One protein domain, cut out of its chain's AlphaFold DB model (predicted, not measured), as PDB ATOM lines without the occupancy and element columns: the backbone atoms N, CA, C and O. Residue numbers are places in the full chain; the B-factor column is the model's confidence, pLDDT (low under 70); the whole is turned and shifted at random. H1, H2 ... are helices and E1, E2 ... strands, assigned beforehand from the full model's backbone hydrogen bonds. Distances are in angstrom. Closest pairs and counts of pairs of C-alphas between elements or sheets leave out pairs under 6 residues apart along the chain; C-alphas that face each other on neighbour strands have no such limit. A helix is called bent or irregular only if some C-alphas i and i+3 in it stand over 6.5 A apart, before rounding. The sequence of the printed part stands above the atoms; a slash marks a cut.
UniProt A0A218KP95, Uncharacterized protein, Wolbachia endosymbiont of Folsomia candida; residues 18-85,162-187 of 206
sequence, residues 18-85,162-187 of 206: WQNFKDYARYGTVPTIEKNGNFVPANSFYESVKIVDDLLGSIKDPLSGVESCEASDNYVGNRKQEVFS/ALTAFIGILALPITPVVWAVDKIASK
ATOM      1  N   TRP A  18      75.049 142.174  98.664       82.00
ATOM      2  CA  TRP A  18      75.440 143.578  98.625       82.00
ATOM      3  C   TRP A  18      75.000 144.369  99.862       82.00
ATOM      4  O   TRP A  18      75.737 145.230 100.340       82.00
ATOM      5  N   GLN A  19      73.811 144.096 100.394       84.25
ATOM      6  CA  GLN A  19      73.347 144.740 101.616       84.25
ATOM      7  C   GLN A  19      74.204 144.316 102.812       84.25
ATOM      8  O   GLN A  19      74.723 145.185 103.505       84.25
ATOM      9  N   ASN A  20      74.482 143.018 102.949       83.44
ATOM     10  CA  ASN A  20      75.383 142.498 103.980       83.44
ATOM     11  C   ASN A  20      76.790 143.103 103.875       83.44
ATOM     12  O   ASN A  20      77.395 143.445 104.885       83.44
ATOM     13  N   PHE A  21      77.304 143.274 102.653       84.50
ATOM     14  CA  PHE A  21      78.583 143.945 102.421       84.50
ATOM     15  C   PHE A  21      78.562 145.400 102.906       84.50
ATOM     16  O   PHE A  21      79.483 145.823 103.599       84.50
ATOM     17  N   LYS A  22      77.523 146.170 102.554       83.62
ATOM     18  CA  LYS A  22      77.395 147.571 102.986       83.62
ATOM     19  C   LYS A  22      77.278 147.685 104.501       83.62
ATOM     20  O   LYS A  22      77.920 148.557 105.080       83.62
ATOM     21  N   ASP A  23      76.484 146.820 105.122       80.88
ATOM     22  CA  ASP A  23      76.257 146.843 106.565       80.88
ATOM     23  C   ASP A  23      77.538 146.467 107.316       80.88
ATOM     24  O   ASP A  23      77.931 147.163 108.249       80.88
ATOM     25  N   TYR A  24      78.280 145.469 106.833       79.62
ATOM     26  CA  TYR A  24      79.595 145.145 107.375       79.62
ATOM     27  C   TYR A  24      80.618 146.270 107.158       79.62
ATOM     28  O   TYR A  24      81.379 146.603 108.065       79.62
ATOM     29  N   ALA A  25      80.630 146.912 105.990       77.56
ATOM     30  CA  ALA A  25      81.555 148.009 105.732       77.56
ATOM     31  C   ALA A  25      81.260 149.265 106.546       77.56
ATOM     32  O   ALA A  25      82.156 150.074 106.783       77.56
ATOM     33  N   ARG A  26      80.006 149.455 106.944       74.75
ATOM     34  CA  ARG A  26      79.600 150.625 107.711       74.75
ATOM     35  C   ARG A  26      79.666 150.394 109.215       74.75
ATOM     36  O   ARG A  26      80.062 151.294 109.943       74.75
ATOM     37  N   TYR A  27      79.290 149.203 109.664       73.88
ATOM     38  CA  TYR A  27      79.064 148.908 111.079       73.88
ATOM     39  C   TYR A  27      79.893 147.727 111.597       73.88
ATOM     40  O   TYR A  27      79.789 147.368 112.764       73.88
ATOM     41  N   GLY A  28      80.695 147.077 110.748       72.88
ATOM     42  CA  GLY A  28      81.382 145.830 111.105       72.88
ATOM     43  C   GLY A  28      80.434 144.646 111.325       72.88
ATOM     44  O   GLY A  28      80.878 143.580 111.737       72.88
ATOM     45  N   THR A  29      79.136 144.806 111.047       77.88
ATOM     46  CA  THR A  29      78.119 143.796 111.338       77.88
ATOM     47  C   THR A  29      78.260 142.596 110.414       77.88
ATOM     48  O   THR A  29      78.052 142.693 109.204       77.88
ATOM     49  N   VAL A  30      78.580 141.441 110.992       80.00
ATOM     50  CA  VAL A  30      78.598 140.169 110.272       80.00
ATOM     51  C   VAL A  30      77.184 139.568 110.292       80.00
ATOM     52  O   VAL A  30      76.547 139.549 111.347       80.00
ATOM     53  N   PRO A  31      76.657 139.066 109.160       81.94
ATOM     54  CA  PRO A  31      75.384 138.349 109.132       81.94
ATOM     55  C   PRO A  31      75.391 137.128 110.051       81.94
ATOM     56  O   PRO A  31      76.326 136.323 110.022       81.94
ATOM     57  N   THR A  32      74.325 136.969 110.832       82.19
ATOM     58  CA  THR A  32      74.187 135.889 111.814       82.19
ATOM     59  C   THR A  32      72.864 135.147 111.675       82.19
ATOM     60  O   THR A  32      71.901 135.662 111.107       82.19
ATOM     61  N   ILE A  33      72.843 133.920 112.188       82.12
ATOM     62  CA  ILE A  33      71.656 133.082 112.359       82.12
ATOM     63  C   ILE A  33      71.559 132.644 113.819       82.12
ATOM     64  O   ILE A  33      72.576 132.485 114.497       82.12
ATOM     65  N   GLU A  34      70.339 132.423 114.297       80.88
ATOM     66  CA  GLU A  34      70.109 131.864 115.625       80.88
ATOM     67  C   GLU A  34      70.270 130.337 115.593       80.88
ATOM     68  O   GLU A  34      69.654 129.643 114.779       80.88
ATOM     69  N   LYS A  35      71.101 129.801 116.486       76.75
ATOM     70  CA  LYS A  35      71.327 128.368 116.677       76.75
ATOM     71  C   LYS A  35      71.398 128.068 118.174       76.75
ATOM     72  O   LYS A  35      72.291 128.550 118.865       76.75
ATOM     73  N   ASN A  36      70.468 127.254 118.676       76.38
ATOM     74  CA  ASN A  36      70.368 126.875 120.094       76.38
ATOM     75  C   ASN A  36      70.300 128.081 121.061       76.38
ATOM     76  O   ASN A  36      70.924 128.052 122.119       76.38
ATOM     77  N   GLY A  37      69.581 129.144 120.684       74.62
ATOM     78  CA  GLY A  37      69.456 130.375 121.479       74.62
ATOM     79  C   GLY A  37      70.666 131.318 121.414       74.62
ATOM     80  O   GLY A  37      70.663 132.340 122.089       74.62
ATOM     81  N   ASN A  38      71.684 130.996 120.605       76.06
ATOM     82  CA  ASN A  38      72.864 131.833 120.386       76.06
ATOM     83  C   ASN A  38      72.937 132.312 118.930       76.06
ATOM     84  O   ASN A  38      72.644 131.550 118.009       76.06
ATOM     85  N   PHE A  39      73.411 133.537 118.705       78.94
ATOM     86  CA  PHE A  39      73.679 134.050 117.359       78.94
ATOM     87  C   PHE A  39      75.084 133.656 116.898       78.94
ATOM     88  O   PHE A  39      76.081 133.972 117.547       78.94
ATOM     89  N   VAL A  40      75.169 132.978 115.756       80.94
ATOM     90  CA  VAL A  40      76.428 132.547 115.128       80.94
ATOM     91  C   VAL A  40      76.519 133.089 113.702       80.94
ATOM     92  O   VAL A  40      75.478 133.384 113.113       80.94
ATOM     93  N   PRO A  41      77.723 133.250 113.121       84.06
ATOM     94  CA  PRO A  41      77.862 133.649 111.723       84.06
ATOM     95  C   PRO A  41      77.005 132.784 110.792       84.06
ATOM     96  O   PRO A  41      76.909 131.571 110.966       84.06
ATOM     97  N   ALA A  42      76.381 133.411 109.794       84.56
ATOM     98  CA  ALA A  42      75.397 132.737 108.945       84.56
ATOM     99  C   ALA A  42      75.982 131.596 108.091       84.56
ATOM    100  O   ALA A  42      75.242 130.725 107.637       84.56
ATOM    101  N   ASN A  43      77.293 131.610 107.831       85.12
ATOM    102  CA  ASN A  43      78.012 130.553 107.123       85.12
ATOM    103  C   ASN A  43      79.527 130.631 107.398       85.12
ATOM    104  O   ASN A  43      80.021 131.605 107.974       85.12
ATOM    105  N   SER A  44      80.269 129.637 106.901       84.00
ATOM    106  CA  SER A  44      81.727 129.528 107.054       84.00
ATOM    107  C   SER A  44      82.521 130.686 106.431       84.00
ATOM    108  O   SER A  44      83.629 130.990 106.879       84.00
ATOM    109  N   PHE A  45      81.977 131.360 105.409       86.56
ATOM    110  CA  PHE A  45      82.601 132.559 104.844       86.56
ATOM    111  C   PHE A  45      82.538 133.716 105.841       86.56
ATOM    112  O   PHE A  45      83.554 134.346 106.119       86.56
ATOM    113  N   TYR A  46      81.371 133.968 106.431       85.00
ATOM    114  CA  TYR A  46      81.199 135.016 107.434       85.00
ATOM    115  C   TYR A  46      81.954 134.729 108.734       85.00
ATOM    116  O   TYR A  46      82.436 135.655 109.382       85.00
ATOM    117  N   GLU A  47      82.139 133.460 109.081       85.38
ATOM    118  CA  GLU A  47      83.030 133.065 110.171       85.38
ATOM    119  C   GLU A  47      84.500 133.360 109.849       85.38
ATOM    120  O   GLU A  47      85.220 133.914 110.675       85.38
ATOM    121  N   SER A  48      84.929 133.103 108.614       84.62
ATOM    122  CA  SER A  48      86.275 133.468 108.152       84.62
ATOM    123  C   SER A  48      86.488 134.981 108.123       84.62
ATOM    124  O   SER A  48      87.545 135.461 108.525       84.62
ATOM    125  N   VAL A  49      85.478 135.741 107.688       85.38
ATOM    126  CA  VAL A  49      85.480 137.210 107.747       85.38
ATOM    127  C   VAL A  49      85.658 137.671 109.184       85.38
ATOM    128  O   VAL A  49      86.523 138.503 109.430       85.38
ATOM    129  N   LYS A  50      84.913 137.092 110.133       83.44
ATOM    130  CA  LYS A  50      85.055 137.403 111.556       83.44
ATOM    131  C   LYS A  50      86.468 137.110 112.068       83.44
ATOM    132  O   LYS A  50      87.040 137.962 112.724       83.44
ATOM    133  N   ILE A  51      87.061 135.962 111.730       83.62
ATOM    134  CA  ILE A  51      88.432 135.617 112.152       83.62
ATOM    135  C   ILE A  51      89.444 136.667 111.669       83.62
ATOM    136  O   ILE A  51      90.300 137.114 112.431       83.62
ATOM    137  N   VAL A  52      89.355 137.064 110.397       84.88
ATOM    138  CA  VAL A  52      90.243 138.090 109.829       84.88
ATOM    139  C   VAL A  52      89.973 139.456 110.460       84.88
ATOM    140  O   VAL A  52      90.909 140.209 110.726       84.88
ATOM    141  N   ASP A  53      88.707 139.782 110.707       81.75
ATOM    142  CA  ASP A  53      88.315 141.048 111.314       81.75
ATOM    143  C   ASP A  53      88.707 141.144 112.787       81.75
ATOM    144  O   ASP A  53      89.132 142.206 113.212       81.75
ATOM    145  N   ASP A  54      88.658 140.057 113.552       80.31
ATOM    146  CA  ASP A  54      89.133 140.012 114.938       80.31
ATOM    147  C   ASP A  54      90.656 140.253 114.994       80.31
ATOM    148  O   ASP A  54      91.156 140.939 115.888       80.31
ATOM    149  N   LEU A  55      91.404 139.761 113.997       81.06
ATOM    150  CA  LEU A  55      92.845 140.003 113.874       81.06
ATOM    151  C   LEU A  55      93.162 141.461 113.502       81.06
ATOM    152  O   LEU A  55      94.114 142.047 114.019       81.06
ATOM    153  N   LEU A  56      92.391 142.039 112.579       79.38
ATOM    154  CA  LEU A  56      92.644 143.373 112.026       79.38
ATOM    155  C   LEU A  56      91.855 144.490 112.722       79.38
ATOM    156  O   LEU A  56      92.147 145.662 112.488       79.38
ATOM    157  N   GLY A  57      90.898 144.158 113.587       71.75
ATOM    158  CA  GLY A  57      89.939 145.080 114.199       71.75
ATOM    159  C   GLY A  57      90.627 146.177 114.997       71.75
ATOM    160  O   GLY A  57      90.362 147.354 114.793       71.75
ATOM    161  N   SER A  58      91.652 145.814 115.770       70.56
ATOM    162  CA  SER A  58      92.487 146.765 116.525       70.56
ATOM    163  C   SER A  58      93.070 147.899 115.663       70.56
ATOM    164  O   SER A  58      93.326 148.992 116.161       70.56
ATOM    165  N   ILE A  59      93.296 147.644 114.370       72.06
ATOM    166  CA  ILE A  59      93.838 148.610 113.405       72.06
ATOM    167  C   ILE A  59      92.703 149.254 112.598       72.06
ATOM    168  O   ILE A  59      92.685 150.469 112.398       72.06
ATOM    169  N   LYS A  60      91.750 148.446 112.127       73.75
ATOM    170  CA  LYS A  60      90.619 148.869 111.296       73.75
ATOM    171  C   LYS A  60      89.694 149.830 112.035       73.75
ATOM    172  O   LYS A  60      89.255 150.806 111.436       73.75
ATOM    173  N   ASP A  61      89.385 149.568 113.292       73.06
ATOM    174  CA  ASP A  61      88.327 150.241 114.053       73.06
ATOM    175  C   ASP A  61      88.606 151.735 114.246       73.06
ATOM    176  O   ASP A  61      87.781 152.552 113.819       73.06
ATOM    177  N   PRO A  62      89.795 152.141 114.736       70.25
ATOM    178  CA  PRO A  62      90.134 153.558 114.840       70.25
ATOM    179  C   PRO A  62      90.288 154.236 113.467       70.25
ATOM    180  O   PRO A  62      89.964 155.417 113.314       70.25
ATOM    181  N   LEU A  63      90.740 153.506 112.439       72.12
ATOM    182  CA  LEU A  63      90.846 154.035 111.074       72.12
ATOM    183  C   LEU A  63      89.476 154.275 110.438       72.12
ATOM    184  O   LEU A  63      89.292 155.273 109.746       72.12
ATOM    185  N   SER A  64      88.517 153.389 110.683       67.19
ATOM    186  CA  SER A  64      87.172 153.438 110.098       67.19
ATOM    187  C   SER A  64      86.224 154.328 110.905       67.19
ATOM    188  O   SER A  64      85.162 154.679 110.403       67.19
ATOM    189  N   GLY A  65      86.614 154.733 112.121       65.62
ATOM    190  CA  GLY A  65      85.783 155.546 113.012       65.62
ATOM    191  C   GLY A  65      84.675 154.734 113.662       65.62
ATOM    192  O   GLY A  65      83.536 155.178 113.731       65.62
ATOM    193  N   VAL A  66      84.988 153.513 114.077       65.94
ATOM    194  CA  VAL A  66      83.991 152.564 114.551       65.94
ATOM    195  C   VAL A  66      84.339 152.162 115.984       65.94
ATOM    196  O   VAL A  66      85.438 151.668 116.224       65.94
ATOM    197  N   GLU A  67      83.431 152.384 116.938       60.88
ATOM    198  CA  GLU A  67      83.640 151.992 118.340       60.88
ATOM    199  C   GLU A  67      83.103 150.583 118.600       60.88
ATOM    200  O   GLU A  67      81.964 150.249 118.254       60.88
ATOM    201  N   SER A  68      83.931 149.738 119.213       57.31
ATOM    202  CA  SER A  68      83.502 148.408 119.637       57.31
ATOM    203  C   SER A  68      82.527 148.567 120.800       57.31
ATOM    204  O   SER A  68      82.910 149.028 121.872       57.31
ATOM    205  N   CYS A  69      81.256 148.229 120.588       53.34
ATOM    206  CA  CYS A  69      80.294 148.179 121.676       53.34
ATOM    207  C   CYS A  69      80.304 146.783 122.285       53.34
ATOM    208  O   CYS A  69      80.321 145.783 121.563       53.34
ATOM    209  N   GLU A  70      80.258 146.720 123.616       47.06
ATOM    210  CA  GLU A  70      79.970 145.472 124.311       47.06
ATOM    211  C   GLU A  70      78.669 144.891 123.743       47.06
ATOM    212  O   GLU A  70      77.681 145.603 123.534       47.06
ATOM    213  N   ALA A  71      78.745 143.613 123.375       45.72
ATOM    214  CA  ALA A  71      77.783 142.914 122.544       45.72
ATOM    215  C   ALA A  71      76.332 143.213 122.953       45.72
ATOM    216  O   ALA A  71      75.922 142.920 124.070       45.72
ATOM    217  N   SER A  72      75.525 143.751 122.032       43.09
ATOM    218  CA  SER A  72      74.080 143.553 122.148       43.09
ATOM    219  C   SER A  72      73.763 142.179 121.576       43.09
ATOM    220  O   SER A  72      74.150 141.919 120.433       43.09
ATOM    221  N   ASP A  73      73.012 141.380 122.325       45.50
ATOM    222  CA  ASP A  73      72.774 139.935 122.175       45.50
ATOM    223  C   ASP A  73      72.390 139.404 120.780       45.50
ATOM    224  O   ASP A  73      72.418 138.200 120.570       45.50
ATOM    225  N   ASN A  74      72.081 140.262 119.805       43.81
ATOM    226  CA  ASN A  74      71.503 139.869 118.518       43.81
ATOM    227  C   ASN A  74      72.474 139.895 117.319       43.81
ATOM    228  O   ASN A  74      72.066 139.543 116.216       43.81
ATOM    229  N   TYR A  75      73.732 140.332 117.487       48.50
ATOM    230  CA  TYR A  75      74.689 140.441 116.371       48.50
ATOM    231  C   TYR A  75      76.131 140.146 116.802       48.50
ATOM    232  O   TYR A  75      76.656 140.748 117.738       48.50
ATOM    233  N   VAL A  76      76.813 139.268 116.065       50.69
ATOM    234  CA  VAL A  76      78.250 139.008 116.227       50.69
ATOM    235  C   VAL A  76      79.019 140.086 115.453       50.69
ATOM    236  O   VAL A  76      78.879 140.189 114.237       50.69
ATOM    237  N   GLY A  77      79.807 140.909 116.156       52.12
ATOM    238  CA  GLY A  77      80.541 142.043 115.562       52.12
ATOM    239  C   GLY A  77      79.808 143.388 115.630       52.12
ATOM    240  O   GLY A  77      79.973 144.231 114.753       52.12
ATOM    241  N   ASN A  78      78.962 143.599 116.644       53.53
ATOM    242  CA  ASN A  78      78.141 144.803 116.738       53.53
ATOM    243  C   ASN A  78      78.962 146.022 117.186       53.53
ATOM    244  O   ASN A  78      79.103 146.290 118.380       53.53
ATOM    245  N   ARG A  79      79.501 146.780 116.231       60.31
ATOM    246  CA  ARG A  79      80.150 148.051 116.526       60.31
ATOM    247  C   ARG A  79      79.135 149.176 116.379       60.31
ATOM    248  O   ARG A  79      78.522 149.352 115.326       60.31
ATOM    249  N   LYS A  80      78.886 149.898 117.466       54.81
ATOM    250  CA  LYS A  80      77.876 150.958 117.513       54.81
ATOM    251  C   LYS A  80      78.608 152.290 117.555       54.81
ATOM    252  O   LYS A  80      79.513 152.466 118.354       54.81
ATOM    253  N   GLN A  81      78.101 153.211 116.736       51.53
ATOM    254  CA  GLN A  81      78.481 154.621 116.640       51.53
ATOM    255  C   GLN A  81      79.667 154.905 115.693       51.53
ATOM    256  O   GLN A  81      80.776 154.408 115.870       51.53
ATOM    257  N   GLU A  82      79.394 155.716 114.658       55.41
ATOM    258  CA  GLU A  82      80.417 156.407 113.861       55.41
ATOM    259  C   GLU A  82      81.073 157.444 114.791       55.41
ATOM    260  O   GLU A  82      80.528 158.527 115.021       55.41
ATOM    261  N   VAL A  83      82.216 157.100 115.377       58.06
ATOM    262  CA  VAL A  83      83.130 158.085 115.965       58.06
ATOM    263  C   VAL A  83      83.897 158.745 114.817       58.06
ATOM    264  O   VAL A  83      83.956 158.217 113.707       58.06
ATOM    265  N   PHE A  84      84.514 159.905 115.048       58.34
ATOM    266  CA  PHE A  84      85.370 160.525 114.035       58.34
ATOM    267  C   PHE A  84      86.459 159.542 113.564       58.34
ATOM    268  O   PHE A  84      87.391 159.238 114.305       58.34
ATOM    269  N   SER A  85      86.347 159.064 112.319       69.62
ATOM    270  CA  SER A  85      87.374 158.251 111.661       69.62
ATOM    271  C   SER A  85      88.695 159.010 111.653       69.62
ATOM    272  O   SER A  85      88.764 160.118 111.116       69.62
ATOM    273  N   ALA A 162      86.927 149.613 100.655       85.19
ATOM    274  CA  ALA A 162      88.170 148.973 100.237       85.19
ATOM    275  C   ALA A 162      88.728 148.030 101.318       85.19
ATOM    276  O   ALA A 162      89.059 146.885 101.010       85.19
ATOM    277  N   LEU A 163      88.766 148.465 102.584       82.25
ATOM    278  CA  LEU A 163      89.165 147.622 103.719       82.25
ATOM    279  C   LEU A 163      88.252 146.406 103.866       82.25
ATOM    280  O   LEU A 163      88.721 145.291 104.076       82.25
ATOM    281  N   THR A 164      86.949 146.608 103.705       83.81
ATOM    282  CA  THR A 164      85.972 145.521 103.756       83.81
ATOM    283  C   THR A 164      86.192 144.502 102.646       83.81
ATOM    284  O   THR A 164      86.206 143.300 102.904       83.81
ATOM    285  N   ALA A 165      86.391 144.969 101.414       86.50
ATOM    286  CA  ALA A 165      86.696 144.096 100.291       86.50
ATOM    287  C   ALA A 165      87.999 143.323 100.532       86.50
ATOM    288  O   ALA A 165      88.050 142.120 100.285       86.50
ATOM    289  N   PHE A 166      89.025 143.982 101.075       85.81
ATOM    290  CA  PHE A 166      90.292 143.349 101.425       85.81
ATOM    291  C   PHE A 166      90.124 142.244 102.479       85.81
ATOM    292  O   PHE A 166      90.642 141.144 102.296       85.81
ATOM    293  N   ILE A 167      89.339 142.490 103.530       85.88
ATOM    294  CA  ILE A 167      89.020 141.473 104.544       85.88
ATOM    295  C   ILE A 167      88.260 140.300 103.923       85.88
ATOM    296  O   ILE A 167      88.600 139.147 104.176       85.88
ATOM    297  N   GLY A 168      87.285 140.578 103.055       85.25
ATOM    298  CA  GLY A 168      86.576 139.541 102.307       85.25
ATOM    299  C   GLY A 168      87.519 138.685 101.456       85.25
ATOM    300  O   GLY A 168      87.409 137.462 101.470       85.25
ATOM    301  N   ILE A 169      88.485 139.303 100.766       88.31
ATOM    302  CA  ILE A 169      89.496 138.597  99.962       88.31
ATOM    303  C   ILE A 169      90.387 137.716 100.843       88.31
ATOM    304  O   ILE A 169      90.630 136.561 100.493       88.31
ATOM    305  N   LEU A 170      90.844 138.221 101.993       86.38
ATOM    306  CA  LEU A 170      91.644 137.444 102.946       86.38
ATOM    307  C   LEU A 170      90.863 136.283 103.577       86.38
ATOM    308  O   LEU A 170      91.458 135.262 103.919       86.38
ATOM    309  N   ALA A 171      89.541 136.405 103.698       87.12
ATOM    310  CA  ALA A 171      88.681 135.351 104.226       87.12
ATOM    311  C   ALA A 171      88.480 134.179 103.245       87.12
ATOM    312  O   ALA A 171      88.269 133.046 103.683       87.12
ATOM    313  N   LEU A 172      88.579 134.405 101.927       89.31
ATOM    314  CA  LEU A 172      88.383 133.367 100.900       89.31
ATOM    315  C   LEU A 172      89.273 132.120 101.073       89.31
ATOM    316  O   LEU A 172      88.725 131.018 101.037       89.31
ATOM    317  N   PRO A 173      90.603 132.222 101.283       87.50
ATOM    318  CA  PRO A 173      91.450 131.043 101.493       87.50
ATOM    319  C   PRO A 173      91.199 130.334 102.834       87.50
ATOM    320  O   PRO A 173      91.485 129.145 102.950       87.50
ATOM    321  N   ILE A 174      90.651 131.032 103.833       85.69
ATOM    322  CA  ILE A 174      90.359 130.490 105.174       85.69
ATOM    323  C   ILE A 174      89.016 129.740 105.178       85.69
ATOM    324  O   ILE A 174      88.875 128.700 105.821       85.69
ATOM    325  N   THR A 175      88.059 130.210 104.375       86.75
ATOM    326  CA  THR A 175      86.700 129.657 104.243       86.75
ATOM    327  C   THR A 175      86.632 128.137 104.041       86.75
ATOM    328  O   THR A 175      85.863 127.490 104.758       86.75
ATOM    329  N   PRO A 176      87.396 127.509 103.120       85.88
ATOM    330  CA  PRO A 176      87.341 126.056 102.949       85.88
ATOM    331  C   PRO A 176      87.868 125.289 104.170       85.88
ATOM    332  O   PRO A 176      87.388 124.189 104.441       85.88
ATOM    333  N   VAL A 177      88.816 125.859 104.922       85.94
ATOM    334  CA  VAL A 177      89.351 125.249 106.151       85.94
ATOM    335  C   VAL A 177      88.296 125.275 107.250       85.94
ATOM    336  O   VAL A 177      88.012 124.235 107.839       85.94
ATOM    337  N   VAL A 178      87.668 126.433 107.469       85.56
ATOM    338  CA  VAL A 178      86.582 126.596 108.450       85.56
ATOM    339  C   VAL A 178      85.431 125.640 108.140       85.56
ATOM    340  O   VAL A 178      84.998 124.884 109.003       85.56
ATOM    341  N   TRP A 179      85.022 125.558 106.872       88.75
ATOM    342  CA  TRP A 179      83.982 124.621 106.449       88.75
ATOM    343  C   TRP A 179      84.348 123.149 106.701       88.75
ATOM    344  O   TRP A 179      83.501 122.351 107.110       88.75
ATOM    345  N   ALA A 180      85.604 122.760 106.455       85.31
ATOM    346  CA  ALA A 180      86.058 121.396 106.703       85.31
ATOM    347  C   ALA A 180      86.033 121.055 108.201       85.31
ATOM    348  O   ALA A 180      85.602 119.958 108.565       85.31
ATOM    349  N   VAL A 181      86.447 121.992 109.059       85.12
ATOM    350  CA  VAL A 181      86.399 121.847 110.522       85.12
ATOM    351  C   VAL A 181      84.959 121.686 111.002       85.12
ATOM    352  O   VAL A 181      84.677 120.724 111.717       85.12
ATOM    353  N   ASP A 182      84.042 122.533 110.538       83.56
ATOM    354  CA  ASP A 182      82.616 122.444 110.874       83.56
ATOM    355  C   ASP A 182      82.019 121.086 110.511       83.56
ATOM    356  O   ASP A 182      81.299 120.468 111.300       83.56
ATOM    357  N   LYS A 183      82.358 120.575 109.325       84.81
ATOM    358  CA  LYS A 183      81.868 119.280 108.846       84.81
ATOM    359  C   LYS A 183      82.433 118.102 109.635       84.81
ATOM    360  O   LYS A 183      81.776 117.070 109.764       84.81
ATOM    361  N   ILE A 184      83.661 118.216 110.132       83.81
ATOM    362  CA  ILE A 184      84.256 117.209 111.016       83.81
ATOM    363  C   ILE A 184      83.576 117.275 112.389       83.81
ATOM    364  O   ILE A 184      83.151 116.242 112.908       83.81
ATOM    365  N   ALA A 185      83.407 118.475 112.946       78.69
ATOM    366  CA  ALA A 185      82.763 118.690 114.237       78.69
ATOM    367  C   ALA A 185      81.310 118.187 114.259       78.69
ATOM    368  O   ALA A 185      80.913 117.525 115.221       78.69
ATOM    369  N   SER A 186      80.537 118.420 113.192       78.50
ATOM    370  CA  SER A 186      79.148 117.951 113.102       78.50
ATOM    371  C   SER A 186      79.056 116.424 113.178       78.50
ATOM    372  O   SER A 186      78.265 115.893 113.954       78.50
ATOM    373  N   LYS A 187      79.942 115.708 112.472       80.62
ATOM    374  CA  LYS A 187      80.000 114.238 112.504       80.62
ATOM    375  C   LYS A 187      80.340 113.687 113.887       80.62
ATOM    376  O   LYS A 187      79.799 112.660 114.288       80.62
TER     377      LYS A 187
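AT A GLANCE: This is residues 18 to 85 and 162 to 187 of the 206 residues of an uncharacterized protein of Wolbachia endosymbiont of Folsomia candida (UniProt A0A218KP95). A long kinked helix, H2, runs through the middle, with H3 packed beside it in the opposite direction and H4 leading away from the beginning of H2 to make one end of the long axis. Two small separate strand hairpins lie near the two halves of H2, E1-E2 by its residues 46 to 50 and E3-E4 by its residues 57 to 64, while H1 meets H3 at a corner, about perpendicular to it, with Ala 25 near Thr 164. The 94 printed residues hold four named helices and four named strands in the order H1 E1 E2 H2 E3 E4 H3 H4; each hairpin is a two-stranded antiparallel sheet, and the class is mixed, helices and strands. The whole is compact, with a radius of gyration of the C-alphas of 13.5 A, yet elongated, spanning 47 by 30 by 24 A.

IN THESE COORDINATES: Find C-alpha 18 at (75.440, 143.578, 98.625); from there H1 runs to residue 27, 14.0 A away. Next come the strands E1, residues 32 to 35, and E2, residues 38 to 41. H2 begins at C-alpha 44, at (81.727, 129.528, 107.054), and reaches residue 64 over 24.7 A; it has a kink of 80 degrees near residue 57 and is irregular, with C-alphas 55 and 58 standing 7.3 A apart. Then read E3, residues 66 to 68, and E4, residues 79 to 82. Beyond the cut, H3 covers residues 162 to 171 over 14.2 A, and H4 covers residues 175 to 187 over 18.7 A, ending with C-alpha 187 at (80.000, 114.238, 112.504).

HOW THE PARTS SIT: Start at H2, which touches H3 at a steep tilt of 36 degrees, only just steep, opposite ways; their closest C-alphas, of Ser 48 and Ala 171, are 5.0 A apart. H2 touches H4 with residues 44 to 48 alone, closest at the C-alphas of Phe 45 and Thr 175, 5.1 A. H1 touches H3, only just about perpendicular at 70.0 degrees, closest at the C-alphas of Ala 25 and Thr 164, 5.4 A. In the hairpin E1 and E2, look for N 33 and O 40, 2.8 A apart; in the hairpin E3 and E4, N 80 and O 67 are 3.2 A apart, both pairs within hydrogen-bond range. The closest C-alphas of H1 and E4, Tyr 27 and Arg 79, are 5.6 A apart. E1 and E3 are apart. In H1 and H3 every O i to N i+4 pair is within hydrogen-bond range; in H2 it is 13 of 17 and in H4 8 of 9.

THE WHOLE: The farthest C-alphas, of Phe 84 and Lys 187, are 46.6 A apart. Residues 86 to 161 are not printed, and C-alphas 85 and 162 stand 14.7 A apart across this cut. Of the links printed whole, E3 to E4 is short and the others are tight. Mean pLDDT of the printed part is 75.4, and residues 64 to 85 are under 70.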